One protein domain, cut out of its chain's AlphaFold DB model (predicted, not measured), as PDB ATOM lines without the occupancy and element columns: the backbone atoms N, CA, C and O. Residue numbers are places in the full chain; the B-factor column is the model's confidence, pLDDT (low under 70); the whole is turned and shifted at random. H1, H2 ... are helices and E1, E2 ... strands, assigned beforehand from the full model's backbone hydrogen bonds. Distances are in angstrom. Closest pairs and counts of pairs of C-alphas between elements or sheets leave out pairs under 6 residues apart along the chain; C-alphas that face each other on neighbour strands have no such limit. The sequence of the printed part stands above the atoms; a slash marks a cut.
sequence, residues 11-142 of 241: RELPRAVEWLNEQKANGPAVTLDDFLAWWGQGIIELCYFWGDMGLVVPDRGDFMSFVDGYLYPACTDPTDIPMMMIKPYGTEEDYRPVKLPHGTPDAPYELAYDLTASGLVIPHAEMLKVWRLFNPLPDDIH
ATOM      1  N   ARG A  11     119.010  98.745 130.790       84.81
ATOM      2  CA  ARG A  11     117.732  99.164 131.390       84.81
ATOM      3  C   ARG A  11     116.826  99.836 130.361       84.81
ATOM      4  O   ARG A  11     117.320 100.548 129.497       84.81
ATOM      5  N   GLU A  12     115.518  99.627 130.482       88.69
ATOM      6  CA  GLU A  12     114.491 100.342 129.706       88.69
ATOM      7  C   GLU A  12     114.654 101.857 129.836       88.69
ATOM      8  O   GLU A  12     114.889 102.375 130.934       88.69
ATOM      9  N   LEU A  13     114.519 102.564 128.717       89.69
ATOM     10  CA  LEU A  13     114.857 103.977 128.616       89.69
ATOM     11  C   LEU A  13     114.070 104.861 129.602       89.69
ATOM     12  O   LEU A  13     114.717 105.646 130.296       89.69
ATOM     13  N   PRO A  14     112.740 104.699 129.793       88.12
ATOM     14  CA  PRO A  14     112.004 105.478 130.794       88.12
ATOM     15  C   PRO A  14     112.558 105.300 132.215       88.12
ATOM     16  O   PRO A  14     112.809 106.276 132.921       88.12
ATOM     17  N   ARG A  15     112.865 104.057 132.609       88.00
ATOM     18  CA  ARG A  15     113.444 103.745 133.927       88.00
ATOM     19  C   ARG A  15     114.881 104.239 134.071       88.00
ATOM     20  O   ARG A  15     115.334 104.506 135.184       88.00
ATOM     21  N   ALA A  16     115.635 104.307 132.975       88.50
ATOM     22  CA  ALA A  16     116.981 104.868 132.973       88.50
ATOM     23  C   ALA A  16     116.950 106.395 133.146       88.50
ATOM     24  O   ALA A  16     117.761 106.930 133.904       88.50
ATOM     25  N   VAL A  17     115.991 107.077 132.513       89.31
ATOM     26  CA  VAL A  17     115.751 108.521 132.673       89.31
ATOM     27  C   VAL A  17     115.361 108.854 134.115       89.31
ATOM     28  O   VAL A  17     115.972 109.737 134.719       89.31
ATOM     29  N   GLU A  18     114.388 108.134 134.685       88.56
ATOM     30  CA  GLU A  18     113.981 108.286 136.093       88.56
ATOM     31  C   GLU A  18     115.183 108.146 137.024       88.56
ATOM     32  O   GLU A  18     115.505 109.059 137.785       88.56
ATOM     33  N   TRP A  19     115.917 107.044 136.879       86.62
ATOM     34  CA  TRP A  19     117.084 106.770 137.701       86.62
ATOM     35  C   TRP A  19     118.169 107.849 137.554       86.62
ATOM     36  O   TRP A  19     118.724 108.299 138.552       86.62
ATOM     37  N   LEU A  20     118.464 108.322 136.337       85.81
ATOM     38  CA  LEU A  20     119.457 109.384 136.124       85.81
ATOM     39  C   LEU A  20     119.065 110.674 136.847       85.81
ATOM     40  O   LEU A  20     119.913 111.330 137.453       85.81
ATOM     41  N   ASN A  21     117.783 111.031 136.778       86.19
ATOM     42  CA  ASN A  21     117.254 112.216 137.437       86.19
ATOM     43  C   ASN A  21     117.279 112.105 138.966       86.19
ATOM     44  O   ASN A  21     117.479 113.125 139.619       86.19
ATOM     45  N   GLU A  22     117.127 110.903 139.526       85.62
ATOM     46  CA  GLU A  22     117.277 110.653 140.966       85.62
ATOM     47  C   GLU A  22     118.736 110.731 141.430       85.62
ATOM     48  O   GLU A  22     119.013 111.206 142.531       85.62
ATOM     49  N   GLN A  23     119.674 110.242 140.613       78.56
ATOM     50  CA  GLN A  23     121.086 110.161 140.999       78.56
ATOM     51  C   GLN A  23     121.854 111.462 140.773       78.56
ATOM     52  O   GLN A  23     122.847 111.722 141.461       78.56
ATOM     53  N   LYS A  24     121.454 112.283 139.799       73.06
ATOM     54  CA  LYS A  24     122.148 113.546 139.547       73.06
ATOM     55  C   LYS A  24     121.869 114.525 140.694       73.06
ATOM     56  O   LYS A  24     120.729 114.829 141.025       73.06
ATOM     57  N   ALA A  25     122.933 115.052 141.291       62.69
ATOM     58  CA  ALA A  25     122.808 116.000 142.393       62.69
ATOM     59  C   ALA A  25     122.370 117.400 141.924       62.69
ATOM     60  O   ALA A  25     121.745 118.125 142.690       62.69
ATOM     61  N   ASN A  26     122.708 117.787 140.683       61.41
ATOM     62  CA  ASN A  26     122.447 119.110 140.105       61.41
ATOM     63  C   ASN A  26     122.234 119.021 138.579       61.41
ATOM     64  O   ASN A  26     122.804 118.150 137.925       61.41
ATOM     65  N   GLY A  27     121.462 119.952 138.009       68.19
ATOM     66  CA  GLY A  27     121.250 120.098 136.559       68.19
ATOM     67  C   GLY A  27     119.777 120.013 136.121       68.19
ATOM     68  O   GLY A  27     118.936 119.534 136.887       68.19
ATOM     69  N   PRO A  28     119.441 120.477 134.899       77.38
ATOM     70  CA  PRO A  28     118.074 120.429 134.373       77.38
ATOM     71  C   PRO A  28     117.596 118.984 134.223       77.38
ATOM     72  O   PRO A  28     118.409 118.103 133.940       77.38
ATOM     73  N   ALA A  29     116.297 118.740 134.443       85.88
ATOM     74  CA  ALA A  29     115.629 117.451 134.224       85.88
ATOM     75  C   ALA A  29     116.011 116.869 132.855       85.88
ATOM     76  O   ALA A  29     115.894 117.566 131.855       85.88
ATOM     77  N   VAL A  30     116.486 115.623 132.841       88.94
ATOM     78  CA  VAL A  30     116.753 114.896 131.600       88.94
ATOM     79  C   VAL A  30     115.464 114.193 131.210       88.94
ATOM     80  O   VAL A  30     114.772 113.641 132.068       88.94
ATOM     81  N   THR A  31     115.137 114.231 129.934       90.25
ATOM     82  CA  THR A  31     113.920 113.671 129.354       90.25
ATOM     83  C   THR A  31     114.252 112.507 128.425       90.25
ATOM     84  O   THR A  31     115.415 112.251 128.115       90.25
ATOM     85  N   LEU A  32     113.224 111.792 127.965       89.12
ATOM     86  CA  LEU A  32     113.384 110.775 126.923       89.12
ATOM     87  C   LEU A  32     113.944 111.390 125.627       89.12
ATOM     88  O   LEU A  32     114.819 110.805 124.991       89.12
ATOM     89  N   ASP A  33     113.483 112.595 125.281       88.62
ATOM     90  CA  ASP A  33     113.884 113.308 124.067       88.62
ATOM     91  C   ASP A  33     115.376 113.646 124.066       88.62
ATOM     92  O   ASP A  33     116.019 113.577 123.019       88.62
ATOM     93  N   ASP A  34     115.959 113.929 125.236       90.19
ATOM     94  CA  ASP A  34     117.400 114.160 125.360       90.19
ATOM     95  C   ASP A  34     118.199 112.905 124.976       90.19
ATOM     96  O   ASP A  34     119.177 112.989 124.232       90.19
ATOM     97  N   PHE A  35     117.750 111.718 125.401       91.56
ATOM     98  CA  PHE A  35     118.380 110.452 125.012       91.56
ATOM     99  C   PHE A  35     118.230 110.175 123.512       91.56
ATOM    100  O   PHE A  35     119.198 109.764 122.866       91.56
ATOM    101  N   LEU A  36     117.056 110.439 122.932       88.81
ATOM    102  CA  LEU A  36     116.833 110.300 121.488       88.81
ATOM    103  C   LEU A  36     117.681 111.292 120.673       88.81
ATOM    104  O   LEU A  36     118.153 110.959 119.577       88.81
ATOM    105  N   ALA A  37     117.908 112.495 121.206       87.62
ATOM    106  CA  ALA A  37     118.783 113.496 120.612       87.62
ATOM    107  C   ALA A  37     120.254 113.062 120.669       87.62
ATOM    108  O   ALA A  37     120.935 113.102 119.642       87.62
ATOM    109  N   TRP A  38     120.739 112.583 121.819       90.69
ATOM    110  CA  TRP A  38     122.109 112.070 121.953       90.69
ATOM    111  C   TRP A  38     122.365 110.850 121.074       90.69
ATOM    112  O   TRP A  38     123.451 110.727 120.502       90.69
ATOM    113  N   TRP A  39     121.367 109.985 120.904       92.56
ATOM    114  CA  TRP A  39     121.443 108.885 119.950       92.56
ATOM    115  C   TRP A  39     121.552 109.389 118.507       92.56
ATOM    116  O   TRP A  39     122.423 108.949 117.761       92.56
ATOM    117  N   GLY A  40     120.743 110.383 118.126       83.56
ATOM    118  CA  GLY A  40     120.824 111.008 116.800       83.56
ATOM    119  C   GLY A  40     122.129 111.745 116.519       83.56
ATOM    120  O   GLY A  40     122.510 111.891 115.362       83.56
ATOM    121  N   GLN A  41     122.830 112.168 117.564       84.69
ATOM    122  CA  GLN A  41     124.153 112.779 117.475       84.69
ATOM    123  C   GLN A  41     125.291 111.746 117.489       84.69
ATOM    124  O   GLN A  41     126.454 112.128 117.379       84.69
ATOM    125  N   GLY A  42     124.984 110.452 117.650       85.25
ATOM    126  CA  GLY A  42     125.983 109.387 117.767       85.25
ATOM    127  C   GLY A  42     126.786 109.428 119.070       85.25
ATOM    128  O   GLY A  42     127.845 108.810 119.161       85.25
ATOM    129  N   ILE A  43     126.312 110.161 120.083       86.19
ATOM    130  CA  ILE A  43     126.962 110.232 121.401       86.19
ATOM    131  C   ILE A  43     126.774 108.908 122.143       86.19
ATOM    132  O   ILE A  43     127.696 108.422 122.804       86.19
ATOM    133  N   ILE A  44     125.579 108.331 122.021       90.75
ATOM    134  CA  ILE A  44     125.212 107.042 122.600       90.75
ATOM    135  C   ILE A  44     124.564 106.142 121.555       90.75
ATOM    136  O   ILE A  44     124.032 106.623 120.557       90.75
ATOM    137  N   GLU A  45     124.555 104.843 121.825       91.81
ATOM    138  CA  GLU A  45     123.741 103.870 121.097       91.81
ATOM    139  C   GLU A  45     122.553 103.428 121.960       91.81
ATOM    140  O   GLU A  45     122.721 102.969 123.091       91.81
ATOM    141  N   LEU A  46     121.335 103.559 121.436       93.00
ATOM    142  CA  LEU A  46     120.155 102.957 122.051       93.00
ATOM    143  C   LEU A  46     119.897 101.600 121.411       93.00
ATOM    144  O   LEU A  46     120.111 101.414 120.215       93.00
ATOM    145  N   CYS A  47     119.481 100.643 122.231       90.69
ATOM    146  CA  CYS A  47     119.317  99.261 121.816       90.69
ATOM    147  C   CYS A  47     117.863  98.816 121.935       90.69
ATOM    148  O   CYS A  47     117.072  99.397 122.673       90.69
ATOM    149  N   TYR A  48     117.547  97.717 121.269       87.25
ATOM    150  CA  TYR A  48     116.345  96.931 121.503       87.25
ATOM    151  C   TYR A  48     116.756  95.498 121.854       87.25
ATOM    152  O   TYR A  48     117.754  94.993 121.334       87.25
ATOM    153  N   PHE A  49     116.024  94.842 122.754       82.62
ATOM    154  CA  PHE A  49     116.273  93.435 123.062       82.62
ATOM    155  C   PHE A  49     115.477  92.552 122.103       82.62
ATOM    156  O   PHE A  49     114.252  92.494 122.164       82.62
ATOM    157  N   TRP A  50     116.180  91.855 121.216       75.56
ATOM    158  CA  TRP A  50     115.602  91.133 120.086       75.56
ATOM    159  C   TRP A  50     115.635  89.613 120.290       75.56
ATOM    160  O   TRP A  50     116.097  88.855 119.433       75.56
ATOM    161  N   GLY A  51     115.187  89.167 121.469       73.25
ATOM    162  CA  GLY A  51     115.129  87.750 121.839       73.25
ATOM    163  C   GLY A  51     116.475  87.045 121.655       73.25
ATOM    164  O   GLY A  51     117.475  87.438 122.257       73.25
ATOM    165  N   ASP A  52     116.505  86.035 120.785       70.19
ATOM    166  CA  ASP A  52     117.688  85.207 120.505       70.19
ATOM    167  C   ASP A  52     118.861  85.981 119.881       70.19
ATOM    168  O   ASP A  52     120.011  85.557 119.998       70.19
ATOM    169  N   MET A  53     118.607  87.128 119.240       69.25
ATOM    170  CA  MET A  53     119.673  87.988 118.707       69.25
ATOM    171  C   MET A  53     120.327  88.861 119.787       69.25
ATOM    172  O   MET A  53     121.357  89.484 119.531       69.25
ATOM    173  N   GLY A  54     119.754  88.910 120.994       81.88
ATOM    174  CA  GLY A  54     120.241  89.745 122.084       81.88
ATOM    175  C   GLY A  54     120.009  91.238 121.839       81.88
ATOM    176  O   GLY A  54     118.993  91.639 121.276       81.88
ATOM    177  N   LEU A  55     120.934  92.076 122.312       87.31
ATOM    178  CA  LEU A  55     120.853  93.526 122.130       87.31
ATOM    179  C   LEU A  55     121.283  93.918 120.718       87.31
ATOM    180  O   LEU A  55     122.400  93.624 120.287       87.31
ATOM    181  N   VAL A  56     120.410  94.644 120.032       88.50
ATOM    182  CA  VAL A  56     120.670  95.187 118.699       88.50
ATOM    183  C   VAL A  56     120.520  96.699 118.721       88.50
ATOM    184  O   VAL A  56     119.668  97.227 119.433       88.50
ATOM    185  N   VAL A  57     121.338  97.389 117.934       92.50
ATOM    186  CA  VAL A  57     121.203  98.820 117.665       92.50
ATOM    187  C   VAL A  57     120.396  98.947 116.376       92.50
ATOM    188  O   VAL A  57     120.906  98.561 115.318       92.50
ATOM    189  N   PRO A  58     119.139  99.410 116.436       91.25
ATOM    190  CA  PRO A  58     118.402  99.725 115.225       91.25
ATOM    191  C   PRO A  58     118.979 100.978 114.565       91.25
ATOM    192  O   PRO A  58     119.542 101.844 115.233       91.25
ATOM    193  N   ASP A  59     118.860 101.091 113.247       91.31
ATOM    194  CA  ASP A  59     119.131 102.355 112.578       91.31
ATOM    195  C   ASP A  59     118.110 103.379 113.073       91.31
ATOM    196  O   ASP A  59     116.904 103.118 113.113       91.31
ATOM    197  N   ARG A  60     118.590 104.551 113.489       88.50
ATOM    198  CA  ARG A  60     117.718 105.567 114.077       88.50
ATOM    199  C   ARG A  60     116.704 106.095 113.063       88.50
ATOM    200  O   ARG A  60     115.581 106.399 113.451       88.50
ATOM    201  N   GLY A  61     117.101 106.272 111.804       86.25
ATOM    202  CA  GLY A  61     116.225 106.797 110.759       86.25
ATOM    203  C   GLY A  61     115.060 105.852 110.499       86.25
ATOM    204  O   GLY A  61     113.903 106.281 110.551       86.25
ATOM    205  N   ASP A  62     115.364 104.569 110.323       84.56
ATOM    206  CA  ASP A  62     114.351 103.524 110.185       84.56
ATOM    207  C   ASP A  62     113.472 103.451 111.438       84.56
ATOM    208  O   ASP A  62     112.250 103.552 111.346       84.56
ATOM    209  N   PHE A  63     114.080 103.352 112.624       86.44
ATOM    210  CA  PHE A  63     113.355 103.231 113.890       86.44
ATOM    211  C   PHE A  63     112.385 104.390 114.129       86.44
ATOM    212  O   PHE A  63     111.213 104.158 114.422       86.44
ATOM    213  N   MET A  64     112.845 105.634 113.969       84.38
ATOM    214  CA  MET A  64     111.980 106.805 114.135       84.38
ATOM    215  C   MET A  64     110.875 106.822 113.085       84.38
ATOM    216  O   MET A  64     109.741 107.152 113.407       84.38
ATOM    217  N   SER A  65     111.156 106.382 111.858       78.94
ATOM    218  CA  SER A  65     110.118 106.284 110.834       78.94
ATOM    219  C   SER A  65     109.049 105.240 111.189       78.94
ATOM    220  O   SER A  65     107.887 105.447 110.851       78.94
ATOM    221  N   PHE A  66     109.393 104.152 111.887       76.38
ATOM    222  CA  PHE A  66     108.408 103.204 112.423       76.38
ATOM    223  C   PHE A  66     107.588 103.808 113.570       76.38
ATOM    224  O   PHE A  66     106.360 103.734 113.535       76.38
ATOM    225  N   VAL A  67     108.250 104.438 114.545       75.56
ATOM    226  CA  VAL A  67     107.598 105.050 115.719       75.56
ATOM    227  C   VAL A  67     106.668 106.201 115.324       75.56
ATOM    228  O   VAL A  67     105.553 106.295 115.832       75.56
ATOM    229  N   ASP A  68     107.098 107.046 114.389       72.69
ATOM    230  CA  ASP A  68     106.340 108.208 113.919       72.69
ATOM    231  C   ASP A  68     105.278 107.834 112.861       72.69
ATOM    232  O   ASP A  68     104.543 108.697 112.378       72.69
ATOM    233  N   GLY A  69     105.187 106.552 112.482       64.31
ATOM    234  CA  GLY A  69     104.191 106.047 111.535       64.31
ATOM    235  C   GLY A  69     104.474 106.349 110.055       64.31
ATOM    236  O   GLY A  69     103.578 106.195 109.230       64.31
ATOM    237  N   TYR A  70     105.693 106.768 109.695       53.31
ATOM    238  CA  TYR A  70     106.096 107.106 108.317       53.31
ATOM    239  C   TYR A  70     106.584 105.905 107.493       53.31
ATOM    240  O   TYR A  70     106.337 105.852 106.290       53.31
ATOM    241  N   LEU A  71     107.249 104.930 108.124       51.69
ATOM    242  CA  LEU A  71     107.584 103.621 107.536       51.69
ATOM    243  C   LEU A  71     106.451 102.603 107.721       51.69
ATOM    244  O   LEU A  71     106.660 101.406 107.544       51.69
ATOM    245  N   TYR A  72     105.240 103.075 108.020       51.81
ATOM    246  CA  TYR A  72     104.035 102.392 107.578       51.81
ATOM    247  C   TYR A  72     103.771 102.832 106.134       51.81
ATOM    248  O   TYR A  72     103.010 103.781 105.912       51.81
ATOM    249  N   PRO A  73     104.350 102.175 105.106       43.53
ATOM    250  CA  PRO A  73     103.666 102.207 103.839       43.53
ATOM    251  C   PRO A  73     102.270 101.651 104.113       43.53
ATOM    252  O   PRO A  73     102.070 100.777 104.958       43.53
ATOM    253  N   ALA A  74     101.286 102.164 103.394       45.56
ATOM    254  CA  ALA A  74     100.100 101.388 103.124       45.56
ATOM    255  C   ALA A  74     100.570 100.040 102.538       45.56
ATOM    256  O   ALA A  74     100.781  99.943 101.329       45.56
ATOM    257  N   CYS A  75     100.826  99.038 103.388       46.84
ATOM    258  CA  CYS A  75     101.090  97.667 102.979       46.84
ATOM    259  C   CYS A  75      99.793  97.210 102.327       46.84
ATOM    260  O   CYS A  75      98.830  96.821 102.983       46.84
ATOM    261  N   THR A  76      99.730  97.401 101.015       47.72
ATOM    262  CA  THR A  76      98.598  96.979 100.193       47.72
ATOM    263  C   THR A  76      98.618  95.464 100.000       47.72
ATOM    264  O   THR A  76      97.580  94.891  99.674       47.72
ATOM    265  N   ASP A  77      99.762  94.823 100.271       53.84
ATOM    266  CA  ASP A  77      99.975  93.384 100.215       53.84
ATOM    267  C   ASP A  77     100.358  92.822 101.608       53.84
ATOM    268  O   ASP A  77     101.338  93.272 102.206       53.84
ATOM    269  N   PRO A  78      99.621  91.832 102.149       51.97
ATOM    270  CA  PRO A  78      99.939  91.170 103.419       51.97
ATOM    271  C   PRO A  78     101.241  90.343 103.401       51.97
ATOM    272  O   PRO A  78     101.634  89.812 104.439       51.97
ATOM    273  N   THR A  79     101.910  90.206 102.250       56.50
ATOM    274  CA  THR A  79     103.227  89.554 102.132       56.50
ATOM    275  C   THR A  79     104.416  90.511 102.294       56.50
ATOM    276  O   THR A  79     105.545  90.043 102.482       56.50
ATOM    277  N   ASP A  80     104.179  91.828 102.302       62.44
ATOM    278  CA  ASP A  80     105.209  92.841 102.544       62.44
ATOM    279  C   ASP A  80     105.522  92.946 104.042       62.44
ATOM    280  O   ASP A  80     104.891  93.680 104.804       62.44
ATOM    281  N   ILE A  81     106.525  92.175 104.471       65.88
ATOM    282  CA  ILE A  81     107.015  92.188 105.850       65.88
ATOM    283  C   ILE A  81     107.943  93.397 106.033       65.88
ATOM    284  O   ILE A  81     108.976  93.460 105.356       65.88
ATOM    285  N   PRO A  82     107.643  94.323 106.964       71.88
ATOM    286  CA  PRO A  82     108.504  95.467 107.217       71.88
ATOM    287  C   PRO A  82     109.896  95.020 107.672       71.88
ATOM    288  O   PRO A  82     110.063  94.055 108.428       71.88
ATOM    289  N   MET A  83     110.906  95.735 107.189       79.19
ATOM    290  CA  MET A  83     112.306  95.504 107.522       79.19
ATOM    291  C   MET A  83     112.871  96.728 108.228       79.19
ATOM    292  O   MET A  83     112.485  97.854 107.928       79.19
ATOM    293  N   MET A  84     113.809  96.489 109.134       83.50
ATOM    294  CA  MET A  84     114.570  97.527 109.815       83.50
ATOM    295  C   MET A  84     116.052  97.209 109.676       83.50
ATOM    296  O   MET A  84     116.464  96.053 109.841       83.50
ATOM    297  N   MET A  85     116.855  98.219 109.367       89.31
ATOM    298  CA  MET A  85     118.301  98.088 109.433       89.31
ATOM    299  C   MET A  85     118.719  97.989 110.900       89.31
ATOM    300  O   MET A  85     118.398  98.863 111.700       89.31
ATOM    301  N   ILE A  86     119.425  96.924 111.274       89.69
ATOM    302  CA  ILE A  86     119.936  96.730 112.638       89.69
ATOM    303  C   ILE A  86     121.374  96.209 112.601       89.69
ATOM    304  O   ILE A  86     121.772  95.545 111.642       89.69
ATOM    305  N   LYS A  87     122.132  96.430 113.671       91.19
ATOM    306  CA  LYS A  87     123.419  95.757 113.918       91.19
ATOM    307  C   LYS A  87     123.482  95.196 115.345       91.19
ATOM    308  O   LYS A  87     122.819  95.743 116.229       91.19
ATOM    309  N   PRO A  88     124.257  94.135 115.619       89.31
ATOM    310  CA  PRO A  88     124.481  93.680 116.990       89.31
ATOM    311  C   PRO A  88     125.210  94.743 117.824       89.31
ATOM    312  O   PRO A  88     126.207  95.322 117.379       89.31
ATOM    313  N   TYR A  89     124.732  94.996 119.043       88.75
ATOM    314  CA  TYR A  89     125.362  95.970 119.937       88.75
ATOM    315  C   TYR A  89     126.780  95.537 120.345       88.75
ATOM    316  O   TYR A  89     127.026  94.365 120.631       88.75
ATOM    317  N   GLY A  90     127.708  96.498 120.408       84.38
ATOM    318  CA  GLY A  90     129.095  96.258 120.820       84.38
ATOM    319  C   GLY A  90     129.968  95.570 119.765       84.38
ATOM    320  O   GLY A  90     131.061  95.107 120.091       84.38
ATOM    321  N   THR A  91     129.504  95.502 118.516       83.56
ATOM    322  CA  THR A  91     130.255  94.938 117.388       83.56
ATOM    323  C   THR A  91     130.606  96.014 116.358       83.56
ATOM    324  O   THR A  91     129.964  97.063 116.295       83.56
ATOM    325  N   GLU A  92     131.626  95.743 115.540       84.62
ATOM    326  CA  GLU A  92     131.973  96.544 114.352       84.62
ATOM    327  C   GLU A  92     131.206  96.096 113.097       84.62
ATOM    328  O   GLU A  92     131.551  96.491 111.988       84.62
ATOM    329  N   GLU A  93     130.179  95.256 113.247       85.50
ATOM    330  CA  GLU A  93     129.361  94.831 112.114       85.50
ATOM    331  C   GLU A  93     128.560  96.005 111.535       85.50
ATOM    332  O   GLU A  93     128.028  96.853 112.262       85.50
ATOM    333  N   ASP A  94     128.442  96.017 110.209       90.06
ATOM    334  CA  ASP A  94     127.586  96.956 109.498       90.06
ATOM    335  C   ASP A  94     126.102  96.668 109.763       90.06
ATOM    336  O   ASP A  94     125.686  95.540 110.046       90.06
ATOM    337  N   TYR A  95     125.279  97.706 109.610       90.56
ATOM    338  CA  TYR A  95     123.831  97.552 109.627       90.56
ATOM    339  C   TYR A  95     123.375  96.604 108.519       90.56
ATOM    340  O   TYR A  95     123.766  96.732 107.355       90.56
ATOM    341  N   ARG A  96     122.479  95.685 108.872       90.12
ATOM    342  CA  ARG A  96     121.863  94.739 107.944       90.12
ATOM    343  C   ARG A  96     120.340  94.776 108.057       90.12
ATOM    344  O   ARG A  96     119.822  94.976 109.156       90.12
ATOM    345  N   PRO A  97     119.616  94.539 106.954       87.88
ATOM    346  CA  PRO A  97     118.164  94.492 106.990       87.88
ATOM    347  C   PRO A  97     117.700  93.238 107.731       87.88
ATOM    348  O   PRO A  97     118.114  92.121 107.407       87.88
ATOM    349  N   VAL A  98     116.815  93.414 108.707       81.88
ATOM    350  CA  VAL A  98     116.168  92.320 109.433       81.88
ATOM    351  C   VAL A  98     114.660  92.486 109.354       81.88
ATOM    352  O   VAL A  98     114.123  93.579 109.518       81.88
ATOM    353  N   LYS A  99     113.976  91.377 109.069       78.25
ATOM    354  CA  LYS A  99     112.515  91.324 109.052       78.25
ATOM    355  C   LYS A  99     111.992  91.475 110.471       78.25
ATOM    356  O   LYS A  99     112.430  90.742 111.359       78.25
ATOM    357  N   LEU A 100     111.033  92.372 110.662       73.81
ATOM    358  CA  LEU A 100     110.329  92.470 111.930       73.81
ATOM    359  C   LEU A 100     109.500  91.187 112.134       73.81
ATOM    360  O   LEU A 100     108.730  90.816 111.234       73.81
ATOM    361  N   PRO A 101     109.678  90.456 113.254       59.31
ATOM    362  CA  PRO A 101     108.825  89.318 113.559       59.31
ATOM    363  C   PRO A 101     107.361  89.769 113.587       59.31
ATOM    364  O   PRO A 101     107.002  90.685 114.316       59.31
ATOM    365  N   HIS A 102     106.529  89.144 112.761       57.44
ATOM    366  CA  HIS A 102     105.096  89.405 112.668       57.44
ATOM    367  C   HIS A 102     104.345  88.229 113.292       57.44
ATOM    368  O   HIS A 102     104.727  87.067 113.115       57.44
ATOM    369  N   GLY A 103     103.292  88.544 114.046       50.09
ATOM    370  CA  GLY A 103     102.329  87.553 114.512       50.09
ATOM    371  C   GLY A 103     101.575  86.939 113.331       50.09
ATOM    372  O   GLY A 103     101.653  87.414 112.202       50.09
ATOM    373  N   THR A 104     100.883  85.835 113.597       43.84
ATOM    374  CA  THR A 104     100.127  84.991 112.650       43.84
ATOM    375  C   THR A 104      99.287  85.757 111.605       43.84
ATOM    376  O   THR A 104      98.971  86.918 111.835       43.84
ATOM    377  N   PRO A 105      98.807  85.114 110.515       46.06
ATOM    378  CA  PRO A 105      97.940  85.749 109.505       46.06
ATOM    379  C   PRO A 105      96.736  86.532 110.065       46.06
ATOM    380  O   PRO A 105      96.306  87.506 109.454       46.06
ATOM    381  N   ASP A 106      96.232  86.134 111.238       47.78
ATOM    382  CA  ASP A 106      95.093  86.758 111.923       47.78
ATOM    383  C   ASP A 106      95.488  87.915 112.871       47.78
ATOM    384  O   ASP A 106      94.625  88.651 113.346       47.78
ATOM    385  N   ALA A 107      96.786  88.097 113.133       49.50
ATOM    386  CA  ALA A 107      97.356  89.197 113.914       49.50
ATOM    387  C   ALA A 107      98.771  89.586 113.413       49.50
ATOM    388  O   ALA A 107      99.749  89.425 114.147       49.50
ATOM    389  N   PRO A 108      98.911  90.138 112.188       47.72
ATOM    390  CA  PRO A 108     100.210  90.503 111.599       47.72
ATOM    391  C   PRO A 108     101.032  91.547 112.380       47.72
ATOM    392  O   PRO A 108     102.156  91.857 111.993       47.72
ATOM    393  N   TYR A 109     100.474  92.136 113.443       49.25
ATOM    394  CA  TYR A 109     100.820  93.487 113.887       49.25
ATOM    395  C   TYR A 109     101.362  93.603 115.318       49.25
ATOM    396  O   TYR A 109     101.698  94.711 115.719       49.25
ATOM    397  N   GLU A 110     101.477  92.523 116.099       50.16
ATOM    398  CA  GLU A 110     101.792  92.655 117.537       50.16
ATOM    399  C   GLU A 110     103.153  93.332 117.807       50.16
ATOM    400  O   GLU A 110     103.223  94.247 118.620       50.16
ATOM    401  N   LEU A 111     104.205  93.032 117.035       52.38
ATOM    402  CA  LEU A 111     105.533  93.614 117.280       52.38
ATOM    403  C   LEU A 111     105.696  95.064 116.783       52.38
ATOM    404  O   LEU A 111     106.530  95.809 117.291       52.38
ATOM    405  N   ALA A 112     104.910  95.485 115.787       52.50
ATOM    406  CA  ALA A 112     104.944  96.863 115.290       52.50
ATOM    407  C   ALA A 112     104.305  97.845 116.289       52.50
ATOM    408  O   ALA A 112     104.665  99.019 116.302       52.50
ATOM    409  N   TYR A 113     103.398  97.358 117.145       53.00
ATOM    410  CA  TYR A 113     102.886  98.107 118.295       53.00
ATOM    411  C   TYR A 113     103.850  98.093 119.494       53.00
ATOM    412  O   TYR A 113     103.826  99.027 120.295       53.00
ATOM    413  N   ASP A 114     104.727  97.088 119.592       59.62
ATOM    414  CA  ASP A 114     105.751  96.988 120.644       59.62
ATOM    415  C   ASP A 114     107.027  97.803 120.340       59.62
ATOM    416  O   ASP A 114     107.823  98.107 121.240       59.62
ATOM    417  N   LEU A 115     107.227  98.200 119.078       71.94
ATOM    418  CA  LEU A 115     108.283  99.124 118.661       71.94
ATOM    419  C   LEU A 115     107.918 100.559 119.051       71.94
ATOM    420  O   LEU A 115     107.399 101.347 118.266       71.94
ATOM    421  N   THR A 116     108.226 100.903 120.296       75.88
ATOM    422  CA  THR A 116     108.065 102.257 120.829       75.88
ATOM    423  C   THR A 116     109.392 102.789 121.352       75.88
ATOM    424  O   THR A 116     110.259 102.023 121.775       75.88
ATOM    425  N   ALA A 117     109.544 104.116 121.399       74.81
ATOM    426  CA  ALA A 117     110.696 104.746 122.051       74.81
ATOM    427  C   ALA A 117     110.842 104.310 123.525       74.81
ATOM    428  O   ALA A 117     111.953 104.188 124.034       74.81
ATOM    429  N   SER A 118     109.724 104.011 124.194       74.69
ATOM    430  CA  SER A 118     109.691 103.478 125.560       74.69
ATOM    431  C   SER A 118     110.213 102.041 125.672       74.69
ATOM    432  O   SER A 118     110.659 101.652 126.749       74.69
ATOM    433  N   GLY A 119     110.168 101.264 124.584       78.69
ATOM    434  CA  GLY A 119     110.711  99.906 124.498       78.69
ATOM    435  C   GLY A 119     112.217  99.850 124.223       78.69
ATOM    436  O   GLY A 119     112.812  98.777 124.307       78.69
ATOM    437  N   LEU A 120     112.856 100.989 123.921       88.94
ATOM    438  CA  LEU A 120     114.313 101.055 123.830       88.94
ATOM    439  C   LEU A 120     114.947 100.805 125.198       88.94
ATOM    440  O   LEU A 120     114.426 101.181 126.251       88.94
ATOM    441  N   VAL A 121     116.130 100.212 125.168       90.62
ATOM    442  CA  VAL A 121     116.971  99.988 126.336       90.62
ATOM    443  C   VAL A 121     118.309 100.684 126.143       90.62
ATOM    444  O   VAL A 121     118.836 100.770 125.033       90.62
ATOM    445  N   ILE A 122     118.886 101.160 127.240       91.94
ATOM    446  CA  ILE A 122     120.243 101.690 127.262       91.94
ATOM    447  C   ILE A 122     121.186 100.697 127.959       91.94
ATOM    448  O   ILE A 122     120.962 100.341 129.123       91.94
ATOM    449  N   PRO A 123     122.241 100.223 127.275       90.12
ATOM    450  CA  PRO A 123     123.298  99.434 127.895       90.12
ATOM    451  C   PRO A 123     124.106 100.238 128.916       90.12
ATOM    452  O   PRO A 123     124.247 101.457 128.818       90.12
ATOM    453  N   HIS A 124     124.720  99.543 129.869       84.38
ATOM    454  CA  HIS A 124     125.561 100.145 130.904       84.38
ATOM    455  C   HIS A 124     126.650 101.078 130.348       84.38
ATOM    456  O   HIS A 124     126.831 102.189 130.848       84.38
ATOM    457  N   ALA A 125     127.368 100.643 129.308       84.00
ATOM    458  CA  ALA A 125     128.460 101.420 128.727       84.00
ATOM    459  C   ALA A 125     127.974 102.748 128.123       84.00
ATOM    460  O   ALA A 125     128.663 103.760 128.224       84.00
ATOM    461  N   GLU A 126     126.766 102.766 127.562       88.94
ATOM    462  CA  GLU A 126     126.136 103.963 127.002       88.94
ATOM    463  C   GLU A 126     125.623 104.883 128.109       88.94
ATOM    464  O   GLU A 126     125.821 106.097 128.064       88.94
ATOM    465  N   MET A 127     125.068 104.309 129.176       87.31
ATOM    466  CA  MET A 127     124.637 105.065 130.351       87.31
ATOM    467  C   MET A 127     125.808 105.780 131.047       87.31
ATOM    468  O   MET A 127     125.670 106.915 131.508       87.31
ATOM    469  N   LEU A 128     126.990 105.158 131.072       83.38
ATOM    470  CA  LEU A 128     128.223 105.792 131.543       83.38
ATOM    471  C   LEU A 128     128.600 107.026 130.712       83.38
ATOM    472  O   LEU A 128     129.054 108.020 131.282       83.38
ATOM    473  N   LYS A 129     128.409 106.990 129.385       85.56
ATOM    474  CA  LYS A 129     128.646 108.158 128.518       85.56
ATOM    475  C   LYS A 129     127.703 109.298 128.895       85.56
ATOM    476  O   LYS A 129     128.173 110.416 129.086       85.56
ATOM    477  N   VAL A 130     126.416 109.002 129.097       86.12
ATOM    478  CA  VAL A 130     125.427 109.997 129.550       86.12
ATOM    479  C   VAL A 130     125.818 110.589 130.902       86.12
ATOM    480  O   VAL A 130     125.836 111.805 131.067       86.12
ATOM    481  N   TRP A 131     126.198 109.755 131.871       82.62
ATOM    482  CA  TRP A 131     126.599 110.222 133.202       82.62
ATOM    483  C   TRP A 131     127.795 111.179 133.172       82.62
ATOM    484  O   TRP A 131     127.820 112.171 133.908       82.62
ATOM    485  N   ARG A 132     128.760 110.922 132.280       79.56
ATOM    486  CA  ARG A 132     129.932 111.786 132.062       79.56
ATOM    487  C   ARG A 132     129.571 113.168 131.511       79.56
ATOM    488  O   ARG A 132     130.337 114.096 131.747       79.56
ATOM    489  N   LEU A 133     128.421 113.335 130.847       80.75
ATOM    490  CA  LEU A 133     127.950 114.655 130.401       80.75
ATOM    491  C   LEU A 133     127.634 115.586 131.582       80.75
ATOM    492  O   LEU A 133     127.802 116.797 131.473       80.75
ATOM    493  N   PHE A 134     127.198 115.025 132.714       74.00
ATOM    494  CA  PHE A 134     126.787 115.788 133.899       74.00
ATOM    495  C   PHE A 134     127.857 115.842 134.988       74.00
ATOM    496  O   PHE A 134     127.864 116.758 135.806       74.00
ATOM    497  N   ASN A 135     128.760 114.864 135.003       69.44
ATOM    498  CA  ASN A 135     129.828 114.750 135.988       69.44
ATOM    499  C   ASN A 135     131.173 114.609 135.264       69.44
ATOM    500  O   ASN A 135     131.697 113.493 135.170       69.44
ATOM    501  N   PRO A 136     131.731 115.710 134.722       60.25
ATOM    502  CA  PRO A 136     133.060 115.684 134.135       60.25
ATOM    503  C   PRO A 136     134.069 115.331 135.235       60.25
ATOM    504  O   PRO A 136     134.263 116.079 136.194       60.25
ATOM    505  N   LEU A 137     134.662 114.144 135.135       50.28
ATOM    506  CA  LEU A 137     135.751 113.731 136.015       50.28
ATOM    507  C   LEU A 137     137.013 114.555 135.691       50.28
ATOM    508  O   LEU A 137     137.180 114.955 134.539       50.28
ATOM    509  N   PRO A 138     137.891 114.815 136.675       45.19
ATOM    510  CA  PRO A 138     139.112 115.581 136.447       45.19
ATOM    511  C   PRO A 138     140.057 114.889 135.442       45.19
ATOM    512  O   PRO A 138     140.041 113.666 135.264       45.19
ATOM    513  N   ASP A 139     140.845 115.717 134.749       42.81
ATOM    514  CA  ASP A 139     141.642 115.387 133.555       42.81
ATOM    515  C   ASP A 139     142.670 114.246 133.751       42.81
ATOM    516  O   ASP A 139     143.150 113.629 132.801       42.81
ATOM    517  N   ASP A 140     142.993 113.885 134.985       41.16
ATOM    518  CA  ASP A 140     143.833 112.740 135.341       41.16
ATOM    519  C   ASP A 140     143.170 111.369 135.067       41.16
ATOM    520  O   ASP A 140     143.826 110.326 135.151       41.16
ATOM    521  N   ILE A 141     141.905 111.361 134.626       42.28
ATOM    522  CA  ILE A 141     141.167 110.182 134.139       42.28
ATOM    523  C   ILE A 141     141.086 110.149 132.592       42.28
ATOM    524  O   ILE A 141     140.386 109.319 132.010       42.28
ATOM    525  N   HIS A 142     141.876 110.956 131.870       34.62
ATOM    526  CA  HIS A 142     141.927 110.904 130.392       34.62
ATOM    527  C   HIS A 142     142.470 109.588 129.806       34.62
ATOM    528  O   HIS A 142     142.331 109.343 128.611       34.62
TER     529      HIS A 142
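Overview. This is residues 11 to 142 of the 241 residues of an uncharacterized protein of Salmonella enterica subsp. enterica serovar Panama (UniProt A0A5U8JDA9). An elongated, loosely joined domain: a small twisted three-strand sheet with H3 beside its strands makes one part, and a loose cluster of helices H1, H2 and H5 makes another, with the short strand E4 between them. Long loops with little H4 extend beyond the sheet, and residues 136 to 142 stick out at the opposite end. The printed part has 132 residues, 61 of them, under half, in named elements, in the order H1 H2 E1 H3 E2 E3 H4 E4 H5; the class is mixed, and the sheet E1 E2 E3 is antiparallel. It is only just compact, close to loose, with a radius of gyration of the C-alphas of 16.9 A, and spans 58 by 30 by 24 A.

Arrangement. In the sheet, E2, residues 83 to 88, is the inner strand. It forms a hairpin with E3, residues 96 to 99, with N 84 and O 98 3.0 A apart, and pairs with E1, residues 55 to 58, with N 57 and O 87 2.8 A apart. H3, residues 60 to 67, is on the sheet; its closest C-alphas to E2 are those of Asp 62 and Met 84, 6.0 A. H1, residues 13 to 23, and H2, residues 32 to 40, only just touch, with 3 pairs of C-alphas within 8 A, the closest those of Val 17 and Leu 32, 6.6 A. H5, residues 124 to 134, is close to H1 but not clearly touching, Leu 20 and Trp 131 having the closest C-alphas, 7.8 A. E4, residues 121 to 123, pairs with no named strand; residues 11 to 12 pair antiparallel with its residues 121 to 122. H4, residues 110 to 114, is close to H3 but not clearly touching, the closest C-alphas being those of Phe 66 and Ala 112, 7.8 A. Every O i to N i+4 pair is within hydrogen-bond range in H1, H2, H3 and H4, and 6 of 7 in H5.

Along the chain. H1 begins at C-alpha 13 (114.857, 103.977, 128.616) and is 15.2 A long; E2 is 15.5 A long. H5 is 16.0 A long and ends at C-alpha 134 (126.787, 115.788, 133.899).

Size, cuts and confidence. The C-alphas of Asp 106 and Asp 140, the two farthest apart, are 60.0 A apart. The printed part has no cut; the links H2 to E1 and H3 to E2 are long. Mean pLDDT of the printed part is 75.4, and it is under 70 at residues 25 to 27, 53, 69 to 81, 101 to 114 and 135 to 142.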